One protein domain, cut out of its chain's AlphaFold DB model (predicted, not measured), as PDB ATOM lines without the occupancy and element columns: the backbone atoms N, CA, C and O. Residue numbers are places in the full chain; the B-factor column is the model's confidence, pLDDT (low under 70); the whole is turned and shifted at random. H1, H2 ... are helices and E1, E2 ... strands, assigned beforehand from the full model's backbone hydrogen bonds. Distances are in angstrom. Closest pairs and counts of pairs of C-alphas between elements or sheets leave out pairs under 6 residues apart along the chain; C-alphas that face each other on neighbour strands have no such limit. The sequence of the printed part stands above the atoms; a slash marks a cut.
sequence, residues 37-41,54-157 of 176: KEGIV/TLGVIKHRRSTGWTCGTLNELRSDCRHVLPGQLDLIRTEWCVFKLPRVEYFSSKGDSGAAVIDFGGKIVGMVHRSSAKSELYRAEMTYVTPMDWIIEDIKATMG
ATOM      1  N   LYS A  37     -15.664  41.361   3.846       33.88
ATOM      2  CA  LYS A  37     -17.025  41.316   3.300       33.88
ATOM      3  C   LYS A  37     -16.892  40.894   1.844       33.88
ATOM      4  O   LYS A  37     -16.181  41.553   1.094       33.88
ATOM      5  N   GLU A  38     -17.555  39.800   1.473       34.62
ATOM      6  CA  GLU A  38     -17.630  39.313   0.081       34.62
ATOM      7  C   GLU A  38     -16.263  38.972  -0.554       34.62
ATOM      8  O   GLU A  38     -16.034  39.249  -1.727       34.62
ATOM      9  N   GLY A  39     -15.316  38.421   0.221       38.31
ATOM     10  CA  GLY A  39     -13.978  38.059  -0.288       38.31
ATOM     11  C   GLY A  39     -13.082  39.260  -0.621       38.31
ATOM     12  O   GLY A  39     -12.000  39.122  -1.193       38.31
ATOM     13  N   ILE A  40     -13.534  40.466  -0.267       33.53
ATOM     14  CA  ILE A  40     -12.751  41.692  -0.303       33.53
ATOM     15  C   ILE A  40     -12.401  42.017   1.144       33.53
ATOM     16  O   ILE A  40     -13.274  42.291   1.975       33.53
ATOM     17  N   VAL A  41     -11.104  42.018   1.456       40.88
ATOM     18  CA  VAL A  41     -10.622  42.685   2.665       40.88
ATOM     19  C   VAL A  41     -11.011  44.154   2.530       40.88
ATOM     20  O   VAL A  41     -10.455  44.879   1.704       40.88
ATOM     21  N   THR A  54      -0.821  50.614   6.814       67.44
ATOM     22  CA  THR A  54      -0.596  49.520   5.881       67.44
ATOM     23  C   THR A  54      -0.562  48.182   6.627       67.44
ATOM     24  O   THR A  54      -0.004  48.084   7.725       67.44
ATOM     25  N   LEU A  55      -1.167  47.141   6.047       79.50
ATOM     26  CA  LEU A  55      -1.250  45.835   6.698       79.50
ATOM     27  C   LEU A  55       0.141  45.188   6.776       79.50
ATOM     28  O   LEU A  55       0.734  44.807   5.763       79.50
ATOM     29  N   GLY A  56       0.671  45.085   7.994       86.25
ATOM     30  CA  GLY A  56       1.907  44.365   8.284       86.25
ATOM     31  C   GLY A  56       1.682  42.859   8.225       86.25
ATOM     32  O   GLY A  56       0.727  42.350   8.809       86.25
ATOM     33  N   VAL A  57       2.568  42.155   7.523       89.75
ATOM     34  CA  VAL A  57       2.485  40.703   7.347       89.75
ATOM     35  C   VAL A  57       3.808  40.024   7.662       89.75
ATOM     36  O   VAL A  57       4.888  40.589   7.458       89.75
ATOM     37  N   ILE A  58       3.723  38.786   8.129       91.50
ATOM     38  CA  ILE A  58       4.842  37.882   8.367       91.50
ATOM     39  C   ILE A  58       4.662  36.582   7.590       91.50
ATOM     40  O   ILE A  58       3.554  36.190   7.228       91.50
ATOM     41  N   LYS A  59       5.771  35.886   7.361       92.06
ATOM     42  CA  LYS A  59       5.769  34.481   6.955       92.06
ATOM     43  C   LYS A  59       6.956  33.742   7.558       92.06
ATOM     44  O   LYS A  59       7.954  34.373   7.917       92.06
ATOM     45  N   HIS A  60       6.874  32.414   7.556       89.62
ATOM     46  CA  HIS A  60       7.982  31.525   7.893       89.62
ATOM     47  C   HIS A  60       8.203  30.456   6.817       89.62
ATOM     48  O   HIS A  60       7.253  29.834   6.336       89.62
ATOM     49  N   ARG A  61       9.467  30.195   6.457       87.75
ATOM     50  CA  ARG A  61       9.836  29.047   5.616       87.75
ATOM     51  C   ARG A  61      11.276  28.602   5.852       87.75
ATOM     52  O   ARG A  61      12.121  29.397   6.230       87.75
ATOM     53  N   ARG A  62      11.593  27.353   5.501       82.88
ATOM     54  CA  ARG A  62      12.957  26.797   5.521       82.88
ATOM     55  C   ARG A  62      13.998  27.649   4.776       82.88
ATOM     56  O   ARG A  62      15.135  27.720   5.218       82.88
ATOM     57  N   SER A  63      13.639  28.245   3.636       81.88
ATOM     58  CA  SER A  63      14.573  28.987   2.768       81.88
ATOM     59  C   SER A  63      14.929  30.379   3.282       81.88
ATOM     60  O   SER A  63      16.016  30.866   2.987       81.88
ATOM     61  N   THR A  64      14.025  31.028   4.011       83.31
ATOM     62  CA  THR A  64      14.157  32.442   4.402       83.31
ATOM     63  C   THR A  64      13.973  32.696   5.893       83.31
ATOM     64  O   THR A  64      14.200  33.811   6.349       83.31
ATOM     65  N   GLY A  65      13.590  31.677   6.661       87.56
ATOM     66  CA  GLY A  65      13.204  31.818   8.056       87.56
ATOM     67  C   GLY A  65      11.980  32.717   8.202       87.56
ATOM     68  O   GLY A  65      11.067  32.689   7.370       87.56
ATOM     69  N   TRP A  66      11.967  33.496   9.282       88.38
ATOM     70  CA  TRP A  66      10.952  34.508   9.546       88.38
ATOM     71  C   TRP A  66      11.275  35.799   8.801       88.38
ATOM     72  O   TRP A  66      12.346  36.382   8.970       88.38
ATOM     73  N   THR A  67      10.321  36.276   8.012       88.88
ATOM     74  CA  THR A  67      10.434  37.533   7.261       88.88
ATOM     75  C   THR A  67       9.149  38.334   7.388       88.88
ATOM     76  O   THR A  67       8.065  37.753   7.427       88.88
ATOM     77  N   CYS A  68       9.264  39.659   7.386       88.25
ATOM     78  CA  CYS A  68       8.134  40.571   7.501       88.25
ATOM     79  C   CYS A  68       8.108  41.605   6.372       88.25
ATOM     80  O   CYS A  68       9.131  41.971   5.782       88.25
ATOM     81  N   GLY A  69       6.902  42.049   6.050       87.38
ATOM     82  CA  GLY A  69       6.621  42.930   4.934       87.38
ATOM     83  C   GLY A  69       5.334  43.701   5.148       87.38
ATOM     84  O   GLY A  69       4.704  43.647   6.203       87.38
ATOM     85  N   THR A  70       4.954  44.431   4.117       86.19
ATOM     86  CA  THR A  70       3.731  45.212   4.072       86.19
ATOM     87  C   THR A  70       2.932  44.768   2.863       86.19
ATOM     88  O   THR A  70       3.444  44.803   1.741       86.19
ATOM     89  N   LEU A  71       1.693  44.342   3.089       83.81
ATOM     90  CA  LEU A  71       0.775  44.046   2.006       83.81
ATOM     91  C   LEU A  71       0.403  45.362   1.318       83.81
ATOM     92  O   LEU A  71      -0.038  46.321   1.949       83.81
ATOM     93  N   ASN A  72       0.628  45.409   0.016       74.19
ATOM     94  CA  ASN A  72       0.127  46.444  -0.853       74.19
ATOM     95  C   ASN A  72      -1.330  46.122  -1.165       74.19
ATOM     96  O   ASN A  72      -1.627  45.048  -1.684       74.19
ATOM     97  N   GLU A  73      -2.219  47.071  -0.912       66.94
ATOM     98  CA  GLU A  73      -3.661  46.951  -1.165       66.94
ATOM     99  C   GLU A  73      -3.998  46.896  -2.674       66.94
ATOM    100  O   GLU A  73      -5.162  46.870  -3.069       66.94
ATOM    101  N   LEU A  74      -2.983  46.873  -3.546       68.06
ATOM    102  CA  LEU A  74      -3.151  46.710  -4.983       68.06
ATOM    103  C   LEU A  74      -3.384  45.243  -5.349       68.06
ATOM    104  O   LEU A  74      -2.499  44.392  -5.221       68.06
ATOM    105  N   ARG A  75      -4.566  44.990  -5.910       73.31
ATOM    106  CA  ARG A  75      -4.884  43.785  -6.675       73.31
ATOM    107  C   ARG A  75      -4.094  43.776  -7.985       73.31
ATOM    108  O   ARG A  75      -4.121  44.745  -8.743       73.31
ATOM    109  N   SER A  76      -3.414  42.669  -8.259       71.44
ATOM    110  CA  SER A  76      -2.732  42.394  -9.519       71.44
ATOM    111  C   SER A  76      -3.439  41.247 -10.234       71.44
ATOM    112  O   SER A  76      -3.547  40.156  -9.685       71.44
ATOM    113  N   ASP A  77      -3.921  41.484 -11.453       75.81
ATOM    114  CA  ASP A  77      -4.470  40.444 -12.325       75.81
ATOM    115  C   ASP A  77      -3.438  40.104 -13.414       75.81
ATOM    116  O   ASP A  77      -3.132  40.914 -14.291       75.81
ATOM    117  N   CYS A  78      -2.890  38.891 -13.365       70.06
ATOM    118  CA  CYS A  78      -1.966  38.353 -14.357       70.06
ATOM    119  C   CYS A  78      -2.704  37.381 -15.288       70.06
ATOM    120  O   CYS A  78      -3.087  36.290 -14.873       70.06
ATOM    121  N   ARG A  79      -2.865  37.737 -16.569       78.00
ATOM    122  CA  ARG A  79      -3.409  36.834 -17.599       78.00
ATOM    123  C   ARG A  79      -2.278  36.129 -18.339       78.00
ATOM    124  O   ARG A  79      -1.455  36.774 -18.984       78.00
ATOM    125  N   HIS A  80      -2.265  34.805 -18.277       73.88
ATOM    126  CA  HIS A  80      -1.355  33.962 -19.035       73.88
ATOM    127  C   HIS A  80      -2.093  33.369 -20.239       73.88
ATOM    128  O   HIS A  80      -2.937  32.486 -20.087       73.88
ATOM    129  N   VAL A  81      -1.774  33.876 -21.432       81.38
ATOM    130  CA  VAL A  81      -2.353  33.411 -22.701       81.38
ATOM    131  C   VAL A  81      -1.511  32.252 -23.223       81.38
ATOM    132  O   VAL A  81      -0.333  32.426 -23.540       81.38
ATOM    133  N   LEU A  82      -2.104  31.061 -23.290       79.62
ATOM    134  CA  LEU A  82      -1.458  29.849 -23.795       79.62
ATOM    135  C   LEU A  82      -2.113  29.444 -25.128       79.62
ATOM    136  O   LEU A  82      -3.334  29.290 -25.173       79.62
ATOM    137  N   PRO A  83      -1.348  29.273 -26.228       84.44
ATOM    138  CA  PRO A  83      -1.921  28.905 -27.521       84.44
ATOM    139  C   PRO A  83      -2.750  27.614 -27.442       84.44
ATOM    140  O   PRO A  83      -2.243  26.571 -27.038       84.44
ATOM    141  N   GLY A  84      -4.022  27.683 -27.847       85.44
ATOM    142  CA  GLY A  84      -4.932  26.530 -27.868       85.44
ATOM    143  C   GLY A  84      -5.484  26.102 -26.503       85.44
ATOM    144  O   GLY A  84      -6.132  25.061 -26.423       85.44
ATOM    145  N   GLN A  85      -5.252  26.879 -25.442       82.38
ATOM    146  CA  GLN A  85      -5.805  26.639 -24.108       82.38
ATOM    147  C   GLN A  85      -6.651  27.828 -23.649       82.38
ATOM    148  O   GLN A  85      -6.567  28.924 -24.201       82.38
ATOM    149  N   LEU A  86      -7.481  27.593 -22.630       78.62
ATOM    150  CA  LEU A  86      -8.159  28.677 -21.933       78.62
ATOM    151  C   LEU A  86      -7.124  29.559 -21.236       78.62
ATOM    152  O   LEU A  86      -6.131  29.068 -20.694       78.62
ATOM    153  N   ASP A  87      -7.380  30.861 -21.245       79.69
ATOM    154  CA  ASP A  87      -6.529  31.811 -20.549       79.69
ATOM    155  C   ASP A  87      -6.536  31.543 -19.050       79.69
ATOM    156  O   ASP A  87      -7.592  31.454 -18.421       79.69
ATOM    157  N   LEU A  88      -5.342  31.484 -18.471       72.75
ATOM    158  CA  LEU A  88      -5.191  31.385 -17.031       72.75
ATOM    159  C   LEU A  88      -5.079  32.794 -16.457       72.75
ATOM    160  O   LEU A  88      -4.043  33.447 -16.601       72.75
ATOM    161  N   ILE A  89      -6.135  33.260 -15.804       74.81
ATOM    162  CA  ILE A  89      -6.115  34.515 -15.052       74.81
ATOM    163  C   ILE A  89      -5.762  34.178 -13.608       74.81
ATOM    164  O   ILE A  89      -6.419  33.356 -12.976       74.81
ATOM    165  N   ARG A  90      -4.699  34.794 -13.098       71.69
ATOM    166  CA  ARG A  90      -4.304  34.719 -11.694       71.69
ATOM    167  C   ARG A  90      -4.499  36.079 -11.079       71.69
ATOM    168  O   ARG A  90      -3.987  37.060 -11.612       71.69
ATOM    169  N   THR A  91      -5.191  36.123  -9.958       73.25
ATOM    170  CA  THR A  91      -5.304  37.345  -9.184       73.25
ATOM    171  C   THR A  91      -4.476  37.214  -7.914       73.25
ATOM    172  O   THR A  91      -4.510  36.197  -7.222       73.25
ATOM    173  N   GLU A  92      -3.680  38.236  -7.635       81.00
ATOM    174  CA  GLU A  92      -2.618  38.208  -6.638       81.00
ATOM    175  C   GLU A  92      -2.574  39.548  -5.888       81.00
ATOM    176  O   GLU A  92      -2.892  40.607  -6.434       81.00
ATOM    177  N   TRP A  93      -2.157  39.513  -4.626       84.69
ATOM    178  CA  TRP A  93      -1.728  40.688  -3.871       84.69
ATOM    179  C   TRP A  93      -0.209  40.777  -3.846       84.69
ATOM    180  O   TRP A  93       0.494  39.771  -3.920       84.69
ATOM    181  N   CYS A  94       0.304  41.994  -3.694       84.44
ATOM    182  CA  CYS A  94       1.737  42.240  -3.619       84.44
ATOM    183  C   CYS A  94       2.158  42.523  -2.181       84.44
ATOM    184  O   CYS A  94       1.618  43.413  -1.545       84.44
ATOM    185  N   VAL A  95       3.179  41.841  -1.683       86.88
ATOM    186  CA  VAL A  95       3.870  42.184  -0.441       86.88
ATOM    187  C   VAL A  95       5.185  42.864  -0.783       86.88
ATOM    188  O   VAL A  95       6.019  42.319  -1.516       86.88
ATOM    189  N   PHE A  96       5.378  44.049  -0.217       84.12
ATOM    190  CA  PHE A  96       6.658  44.733  -0.208       84.12
ATOM    191  C   PHE A  96       7.451  44.348   1.030       84.12
ATOM    192  O   PHE A  96       6.912  44.217   2.128       84.12
ATOM    193  N   LYS A  97       8.764  44.221   0.874       81.06
ATOM    194  CA  LYS A  97       9.656  44.073   2.021       81.06
ATOM    195  C   LYS A  97       9.688  45.346   2.868       81.06
ATOM    196  O   LYS A  97       9.582  46.457   2.343       81.06
ATOM    197  N   LEU A  98       9.927  45.191   4.169       75.44
ATOM    198  CA  LEU A  98      10.201  46.340   5.026       75.44
ATOM    199  C   LEU A  98      11.546  47.003   4.670       75.44
ATOM    200  O   LEU A  98      12.478  46.338   4.195       75.44
ATOM    201  N   PRO A  99      11.697  48.316   4.936       66.94
ATOM    202  CA  PRO A  99      12.980  48.989   4.804       66.94
ATOM    203  C   PRO A  99      14.068  48.263   5.603       66.94
ATOM    204  O   PRO A  99      13.861  47.913   6.761       66.94
ATOM    205  N   ARG A 100      15.257  48.103   5.006       69.25
ATOM    206  CA  ARG A 100      16.437  47.432   5.598       69.25
ATOM    207  C   ARG A 100      16.333  45.912   5.761       69.25
ATOM    208  O   ARG A 100      17.304  45.313   6.211       69.25
ATOM    209  N   VAL A 101      15.233  45.291   5.342       71.44
ATOM    210  CA  VAL A 101      15.193  43.845   5.104       71.44
ATOM    211  C   VAL A 101      15.696  43.585   3.686       71.44
ATOM    212  O   VAL A 101      15.442  44.369   2.759       71.44
ATOM    213  N   GLU A 102      16.485  42.526   3.503       74.31
ATOM    214  CA  GLU A 102      17.032  42.214   2.187       74.31
ATOM    215  C   GLU A 102      15.937  41.721   1.243       74.31
ATOM    216  O   GLU A 102      15.851  42.243   0.127       74.31
ATOM    217  N   TYR A 103      15.100  40.803   1.735       81.81
ATOM    218  CA  TYR A 103      13.983  40.207   1.020       81.81
ATOM    219  C   TYR A 103      12.810  39.841   1.924       81.81
ATOM    220  O   TYR A 103      12.993  39.519   3.096       81.81
ATOM    221  N   PHE A 104      11.597  39.888   1.370       87.25
ATOM    222  CA  PHE A 104      10.441  39.251   1.989       87.25
ATOM    223  C   PHE A 104      10.413  37.772   1.625       87.25
ATOM    224  O   PHE A 104      10.236  36.953   2.514       87.25
ATOM    225  N   SER A 105      10.627  37.397   0.360       87.81
ATOM    226  CA  SER A 105      10.601  35.986  -0.039       87.81
ATOM    227  C   SER A 105      11.653  35.622  -1.075       87.81
ATOM    228  O   SER A 105      12.057  36.441  -1.900       87.81
ATOM    229  N   SER A 106      12.080  34.361  -1.061       86.31
ATOM    230  CA  SER A 106      13.059  33.830  -2.008       86.31
ATOM    231  C   SER A 106      12.599  32.512  -2.638       86.31
ATOM    232  O   SER A 106      11.525  31.976  -2.345       86.31
ATOM    233  N   LYS A 107      13.403  31.984  -3.566       84.19
ATOM    234  CA  LYS A 107      13.126  30.700  -4.215       84.19
ATOM    235  C   LYS A 107      13.007  29.595  -3.157       84.19
ATOM    236  O   LYS A 107      13.943  29.360  -2.401       84.19
ATOM    237  N   GLY A 108      11.881  28.882  -3.167       85.00
ATOM    238  CA  GLY A 108      11.550  27.852  -2.170       85.00
ATOM    239  C   GLY A 108      10.483  28.283  -1.158       85.00
ATOM    240  O   GLY A 108       9.943  27.433  -0.449       85.00
ATOM    241  N   ASP A 109      10.118  29.568  -1.151       88.56
ATOM    242  CA  ASP A 109       9.048  30.097  -0.300       88.56
ATOM    243  C   ASP A 109       7.636  29.907  -0.853       88.56
ATOM    244  O   ASP A 109       6.673  30.182  -0.142       88.56
ATOM    245  N   SER A 110       7.486  29.420  -2.088       88.81
ATOM    246  CA  SER A 110       6.172  29.085  -2.640       88.81
ATOM    247  C   SER A 110       5.425  28.119  -1.709       88.81
ATOM    248  O   SER A 110       5.990  27.139  -1.212       88.81
ATOM    249  N   GLY A 111       4.155  28.424  -1.460       90.69
ATOM    250  CA  GLY A 111       3.300  27.718  -0.514       90.69
ATOM    251  C   GLY A 111       3.458  28.154   0.948       90.69
ATOM    252  O   GLY A 111       2.843  27.552   1.821       90.69
ATOM    253  N   ALA A 112       4.292  29.152   1.264       92.06
ATOM    254  CA  ALA A 112       4.362  29.695   2.621       92.06
ATOM    255  C   ALA A 112       3.082  30.469   2.963       92.06
ATOM    256  O   ALA A 112       2.661  31.333   2.191       92.06
ATOM    257  N   ALA A 113       2.508  30.201   4.137       92.69
ATOM    258  CA  ALA A 113       1.415  30.997   4.679       92.69
ATOM    259  C   ALA A 113       1.906  32.414   5.009       92.69
ATOM    260  O   ALA A 113       2.990  32.600   5.572       92.69
ATOM    261  N   VAL A 114       1.098  33.401   4.643       91.81
ATOM    262  CA  VAL A 114       1.287  34.809   4.978       91.81
ATOM    263  C   VAL A 114       0.257  35.160   6.034       91.81
ATOM    264  O   VAL A 114      -0.936  34.932   5.841       91.81
ATOM    265  N   ILE A 115       0.734  35.690   7.150       90.12
ATOM    266  CA  ILE A 115      -0.054  35.921   8.356       90.12
ATOM    267  C   ILE A 115       0.008  37.413   8.679       90.12
ATOM    268  O   ILE A 115       1.073  38.022   8.553       90.12
ATOM    269  N   ASP A 116      -1.109  38.022   9.061       87.38
ATOM    270  CA  ASP A 116      -1.084  39.376   9.613       87.38
ATOM    271  C   ASP A 116      -0.502  39.388  11.040       87.38
ATOM    272  O   ASP A 116      -0.255  38.352  11.661       87.38
ATOM    273  N   PHE A 117      -0.253  40.575  11.593       80.94
ATOM    274  CA  PHE A 117       0.225  40.681  12.979       80.94
ATOM    275  C   PHE A 117      -0.837  40.313  14.029       80.94
ATOM    276  O   PHE A 117      -0.509  40.221  15.207       80.94
ATOM    277  N   GLY A 118      -2.086  40.091  13.614       76.81
ATOM    278  CA  GLY A 118      -3.154  39.556  14.450       76.81
ATOM    279  C   GLY A 118      -3.261  38.033  14.437       76.81
ATOM    280  O   GLY A 118      -4.165  37.502  15.072       76.81
ATOM    281  N   GLY A 119      -2.370  37.332  13.729       78.88
ATOM    282  CA  GLY A 119      -2.362  35.874  13.653       78.88
ATOM    283  C   GLY A 119      -3.292  35.281  12.590       78.88
ATOM    284  O   GLY A 119      -3.377  34.060  12.482       78.88
ATOM    285  N   LYS A 120      -3.965  36.095  11.769       83.62
ATOM    286  CA  LYS A 120      -4.842  35.596  10.700       83.62
ATOM    287  C   LYS A 120      -4.044  35.270   9.446       83.62
ATOM    288  O   LYS A 120      -3.239  36.080   8.987       83.62
ATOM    289  N   ILE A 121      -4.310  34.113   8.840       88.44
ATOM    290  CA  ILE A 121      -3.770  33.774   7.518       88.44
ATOM    291  C   ILE A 121      -4.474  34.646   6.477       88.44
ATOM    292  O   ILE A 121      -5.668  34.502   6.237       88.44
ATOM    293  N   VAL A 122      -3.722  35.547   5.850       88.75
ATOM    294  CA  VAL A 122      -4.239  36.464   4.822       88.75
ATOM    295  C   VAL A 122      -4.018  35.939   3.408       88.75
ATOM    296  O   VAL A 122      -4.668  36.385   2.463       88.75
ATOM    297  N   GLY A 123      -3.122  34.968   3.241       89.94
ATOM    298  CA  GLY A 123      -2.903  34.326   1.957       89.94
ATOM    299  C   GLY A 123      -1.700  33.404   1.939       89.94
ATOM    300  O   GLY A 123      -1.130  33.054   2.973       89.94
ATOM    301  N   MET A 124      -1.297  33.023   0.734       92.12
ATOM    302  CA  MET A 124      -0.195  32.102   0.498       92.12
ATOM    303  C   MET A 124       0.763  32.656  -0.554       92.12
ATOM    304  O   MET A 124       0.338  33.153  -1.595       92.12
ATOM    305  N   VAL A 125       2.070  32.559  -0.306       91.88
ATOM    306  CA  VAL A 125       3.086  32.957  -1.285       91.88
ATOM    307  C   VAL A 125       2.976  32.063  -2.510       91.88
ATOM    308  O   VAL A 125       3.208  30.858  -2.439       91.88
ATOM    309  N   HIS A 126       2.701  32.670  -3.655       86.00
ATOM    310  CA  HIS A 126       2.699  31.975  -4.935       86.00
ATOM    311  C   HIS A 126       4.034  32.157  -5.649       86.00
ATOM    312  O   HIS A 126       4.676  31.195  -6.085       86.00
ATOM    313  N   ARG A 127       4.504  33.408  -5.710       80.88
ATOM    314  CA  ARG A 127       5.696  33.783  -6.469       80.88
ATOM    315  C   ARG A 127       6.479  34.900  -5.793       80.88
ATOM    316  O   ARG A 127       5.907  35.793  -5.189       80.88
ATOM    317  N   SER A 128       7.793  34.888  -5.973       73.31
ATOM    318  CA  SER A 128       8.665  36.023  -5.664       73.31
ATOM    319  C   SER A 128       9.209  36.614  -6.959       73.31
ATOM    320  O   SER A 128       9.562  35.864  -7.876       73.31
ATOM    321  N   SER A 129       9.287  37.941  -7.051       66.50
ATOM    322  CA  SER A 129      10.045  38.598  -8.110       66.50
ATOM    323  C   SER A 129      11.535  38.448  -7.812       66.50
ATOM    324  O   SER A 129      12.029  38.932  -6.792       66.50
ATOM    325  N   ALA A 130      12.266  37.769  -8.697       54.38
ATOM    326  CA  ALA A 130      13.720  37.747  -8.623       54.38
ATOM    327  C   ALA A 130      14.244  39.184  -8.759       54.38
ATOM    328  O   ALA A 130      13.780  39.923  -9.628       54.38
ATOM    329  N   LYS A 131      15.213  39.575  -7.917       56.00
ATOM    330  CA  LYS A 131      15.918  40.858  -8.045       56.00
ATOM    331  C   LYS A 131      16.379  41.016  -9.498       56.00
ATOM    332  O   LYS A 131      17.258  40.287  -9.950       56.00
ATOM    333  N   SER A 132      15.771  41.940 -10.232       49.12
ATOM    334  CA  SER A 132      16.275  42.353 -11.536       49.12
ATOM    335  C   SER A 132      17.332  43.423 -11.295       49.12
ATOM    336  O   SER A 132      17.121  44.321 -10.483       49.12
ATOM    337  N   GLU A 133      18.454  43.370 -12.013       48.59
ATOM    338  CA  GLU A 133      19.477  44.426 -11.961       48.59
ATOM    339  C   GLU A 133      18.896  45.818 -12.285       48.59
ATOM    340  O   GLU A 133      19.402  46.830 -11.801       48.59
ATOM    341  N   LEU A 134      17.786  45.864 -13.037       48.47
ATOM    342  CA  LEU A 134      17.059  47.077 -13.423       48.47
ATOM    343  C   LEU A 134      15.984  47.496 -12.406       48.47
ATOM    344  O   LEU A 134      15.708  48.685 -12.262       48.47
ATOM    345  N   TYR A 135      15.399  46.545 -11.672       50.84
ATOM    346  CA  TYR A 135      14.324  46.800 -10.711       50.84
ATOM    347  C   TYR A 135      14.759  46.389  -9.306       50.84
ATOM    348  O   TYR A 135      14.686  45.229  -8.906       50.84
ATOM    349  N   ARG A 136      15.190  47.388  -8.528       55.53
ATOM    350  CA  ARG A 136      15.615  47.227  -7.125       55.53
ATOM    351  C   ARG A 136      14.464  46.963  -6.148       55.53
ATOM    352  O   ARG A 136      14.722  46.700  -4.973       55.53
ATOM    353  N   ALA A 137      13.218  47.080  -6.603       61.84
ATOM    354  CA  ALA A 137      12.045  46.794  -5.796       61.84
ATOM    355  C   ALA A 137      11.742  45.296  -5.863       61.84
ATOM    356  O   ALA A 137      11.359  44.765  -6.903       61.84
ATOM    357  N   GLU A 138      11.927  44.616  -4.741       72.62
ATOM    358  CA  GLU A 138      11.467  43.245  -4.590       72.62
ATOM    359  C   GLU A 138       9.981  43.240  -4.234       72.62
ATOM    360  O   GLU A 138       9.551  43.936  -3.310       72.62
ATOM    361  N   MET A 139       9.217  42.436  -4.971       82.06
ATOM    362  CA  MET A 139       7.789  42.223  -4.763       82.06
ATOM    363  C   MET A 139       7.532  40.729  -4.626       82.06
ATOM    364  O   MET A 139       8.036  39.929  -5.416       82.06
ATOM    365  N   THR A 140       6.743  40.358  -3.626       87.94
ATOM    366  CA  THR A 140       6.253  38.989  -3.452       87.94
ATOM    367  C   THR A 140       4.771  38.942  -3.765       87.94
ATOM    368  O   THR A 140       4.017  39.750  -3.241       87.94
ATOM    369  N   TYR A 141       4.358  37.991  -4.587       88.25
ATOM    370  CA  TYR A 141       2.970  37.773  -4.956       88.25
ATOM    371  C   TYR A 141       2.341  36.721  -4.048       88.25
ATOM    372  O   TYR A 141       2.876  35.619  -3.866       88.25
ATOM    373  N   VAL A 142       1.202  37.087  -3.476       89.19
ATOM    374  CA  VAL A 142       0.445  36.310  -2.502       89.19
ATOM    375  C   VAL A 142      -0.950  36.082  -3.057       89.19
ATOM    376  O   VAL A 142      -1.625  37.033  -3.440       89.19
ATOM    377  N   THR A 143      -1.391  34.833  -3.097       89.00
ATOM    378  CA  THR A 143      -2.784  34.506  -3.402       89.00
ATOM    379  C   THR A 143      -3.613  34.709  -2.130       89.00
ATOM    380  O   THR A 143      -3.260  34.120  -1.104       89.00
ATOM    381  N   PRO A 144      -4.667  35.545  -2.156       87.62
ATOM    382  CA  PRO A 144      -5.535  35.778  -1.002       87.62
ATOM    383  C   PRO A 144      -6.158  34.489  -0.467       87.62
ATOM    384  O   PRO A 144      -6.550  33.621  -1.247       87.62
ATOM    385  N   MET A 145      -6.273  34.377   0.858       87.75
ATOM    386  CA  MET A 145      -6.834  33.178   1.491       87.75
ATOM    387  C   MET A 145      -8.307  32.966   1.125       87.75
ATOM    388  O   MET A 145      -8.699  31.834   0.857       87.75
ATOM    389  N   ASP A 146      -9.093  34.043   1.037       82.88
ATOM    390  CA  ASP A 146     -10.515  33.979   0.669       82.88
ATOM    391  C   ASP A 146     -10.720  33.257  -0.670       82.88
ATOM    392  O   ASP A 146     -11.547  32.354  -0.772       82.88
ATOM    393  N   TRP A 147      -9.896  33.567  -1.673       81.44
ATOM    394  CA  TRP A 147      -9.991  32.924  -2.986       81.44
ATOM    395  C   TRP A 147      -9.488  31.493  -2.994       81.44
ATOM    396  O   TRP A 147     -10.032  30.670  -3.720       81.44
ATOM    397  N   ILE A 148      -8.474  31.173  -2.189       86.56
ATOM    398  CA  ILE A 148      -8.044  29.781  -2.020       86.56
ATOM    399  C   ILE A 148      -9.203  28.963  -1.444       86.56
ATOM    400  O   ILE A 148      -9.472  27.864  -1.918       86.56
ATOM    401  N   ILE A 149      -9.914  29.499  -0.450       86.50
ATOM    402  CA  ILE A 149     -11.076  28.837   0.149       86.50
ATOM    403  C   ILE A 149     -12.200  28.690  -0.878       86.50
ATOM    404  O   ILE A 149     -12.742  27.598  -1.013       86.50
ATOM    405  N   GLU A 150     -12.543  29.747  -1.615       85.44
ATOM    406  CA  GLU A 150     -13.565  29.692  -2.671       85.44
ATOM    407  C   GLU A 150     -13.226  28.657  -3.751       85.44
ATOM    408  O   GLU A 150     -14.085  27.862  -4.131       85.44
ATOM    409  N   ASP A 151     -11.971  28.611  -4.199       86.12
ATOM    410  CA  ASP A 151     -11.498  27.656  -5.202       86.12
ATOM    411  C   ASP A 151     -11.530  26.213  -4.678       86.12
ATOM    412  O   ASP A 151     -11.976  25.306  -5.382       86.12
ATOM    413  N   ILE A 152     -11.151  25.987  -3.412       86.94
ATOM    414  CA  ILE A 152     -11.291  24.682  -2.751       86.94
ATOM    415  C   ILE A 152     -12.761  24.264  -2.709       86.94
ATOM    416  O   ILE A 152     -13.074  23.132  -3.076       86.94
ATOM    417  N   LYS A 153     -13.664  25.161  -2.299       88.69
ATOM    418  CA  LYS A 153     -15.102  24.874  -2.218       88.69
ATOM    419  C   LYS A 153     -15.683  24.506  -3.576       88.69
ATOM    420  O   LYS A 153     -16.347  23.478  -3.708       88.69
ATOM    421  N   ALA A 154     -15.373  25.303  -4.597       88.06
ATOM    422  CA  ALA A 154     -15.811  25.068  -5.966       88.06
ATOM    423  C   ALA A 154     -15.258  23.749  -6.532       88.06
ATOM    424  O   ALA A 154     -15.993  22.988  -7.158       88.06
ATOM    425  N   THR A 155     -13.980  23.458  -6.280       88.94
ATOM    426  CA  THR A 155     -13.304  22.254  -6.785       88.94
ATOM    427  C   THR A 155     -13.791  20.985  -6.092       88.94
ATOM    428  O   THR A 155     -13.986  19.958  -6.740       88.94
ATOM    429  N   MET A 156     -13.982  21.042  -4.775       87.69
ATOM    430  CA  MET A 156     -14.380  19.890  -3.961       87.69
ATOM    431  C   MET A 156     -15.903  19.708  -3.892       87.69
ATOM    432  O   MET A 156     -16.364  18.673  -3.417       87.69
ATOM    433  N   GLY A 157     -16.687  20.691  -4.349       89.06
ATOM    434  CA  GLY A 157     -18.147  20.663  -4.276       89.06
ATOM    435  C   GLY A 157     -18.673  20.670  -2.839       89.06
ATOM    436  O   GLY A 157     -19.681  20.024  -2.558       89.06
TER     437      GLY A 157
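Overview. This is residues 37 to 41 and 54 to 157 of the 176 residues of an uncharacterized protein of Pseudogymnoascus verrucosus (UniProt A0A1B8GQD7). A small closed barrel of six antiparallel strands is the body of this domain; on one side of it the hairpin of E2 and E3 runs on beyond the ring, and the single helix H1 follows directly on the last strand and lies outside the barrel, where residues 151 to 157, of which 151 to 156 belong to H1, stick out. E2, the longest strand, bends by 94 degrees at residue 73; E1 is beside its residues 65 to 70, and E3 is beside its residues 69 to 80. The printed part has 109 residues, with six named strands and then one named helix along the chain, and is mostly strand. Round the ring run E1, E2, E3, E6, E5, E4 and back to E1. The whole is compact, with a radius of gyration of the C-alphas of 14.6 A and spans of 42 by 35 by 26 A.

Arrangement. E2, residues 65 to 80, has E1, residues 56 to 61, on one side and E3, residues 88 to 97, on the other. E1 and E2 form a hairpin, with N 59 and O 67 at 3.0 A. E2 and E3 form another, with N 72 and O 94 at 2.7 A and N 78 and O 90 at 2.8 A. E6, residues 139 to 144, is beside residues 92 to 96 of E3, with N 95 and O 140 at 2.7 A. E5, residues 121 to 128, forms a hairpin with E6, N 143 and O 124 being 2.8 A apart. E4, residues 113 to 116, forms a hairpin with E5, with N 114 and O 123 at 2.8 A, and closes the ring on E1, with N 58 and O 115 at 2.8 A. E1 E2 E3 and E4 E5 E6 are meanders, each strand the antiparallel neighbour of the one before. E1 E2 E3 E4 and E3 E4 E5 E6 are Greek keys, a meander of three and a fourth strand, the first pairing with the fourth. E1 and E6 are apart, as are E2 and E5. H1, residues 145 to 156, is on the barrel and outside it, at a height over the sheet of 11.7 A; it is over none of the strands, but only just, with 2 C-alphas falling on E3 and 2 on E5. The closest C-alphas of E5 and H1, those of Gly 123 and Met 145, are 4.1 A apart. In H1 every O i to N i+4 pair is within hydrogen-bond range.

Along the chain. E1 begins at C-alpha 56, at (1.907, 44.365, 8.284), and is 17.5 A long. E2 is 30.8 A and E3 27.3 A. E4 spans 10.0 A, E5 18.3 A and E6 15.3 A. H1, 16.2 A long, ends at C-alpha 156, at (-14.380, 19.890, -3.961).

Size, cuts and confidence. The C-alphas farthest apart, those of Glu 133 and Gly 157, are 45.2 A apart. Residues 42 to 53 are not printed, and C-alphas 41 and 54 are 12.6 A apart across the cut. The link from E3 to E4, residues 98 to 112, is long. The mean pLDDT of the printed part is 78.5; 19 residues are under 70, among them 37 to 41 and 129 to 137.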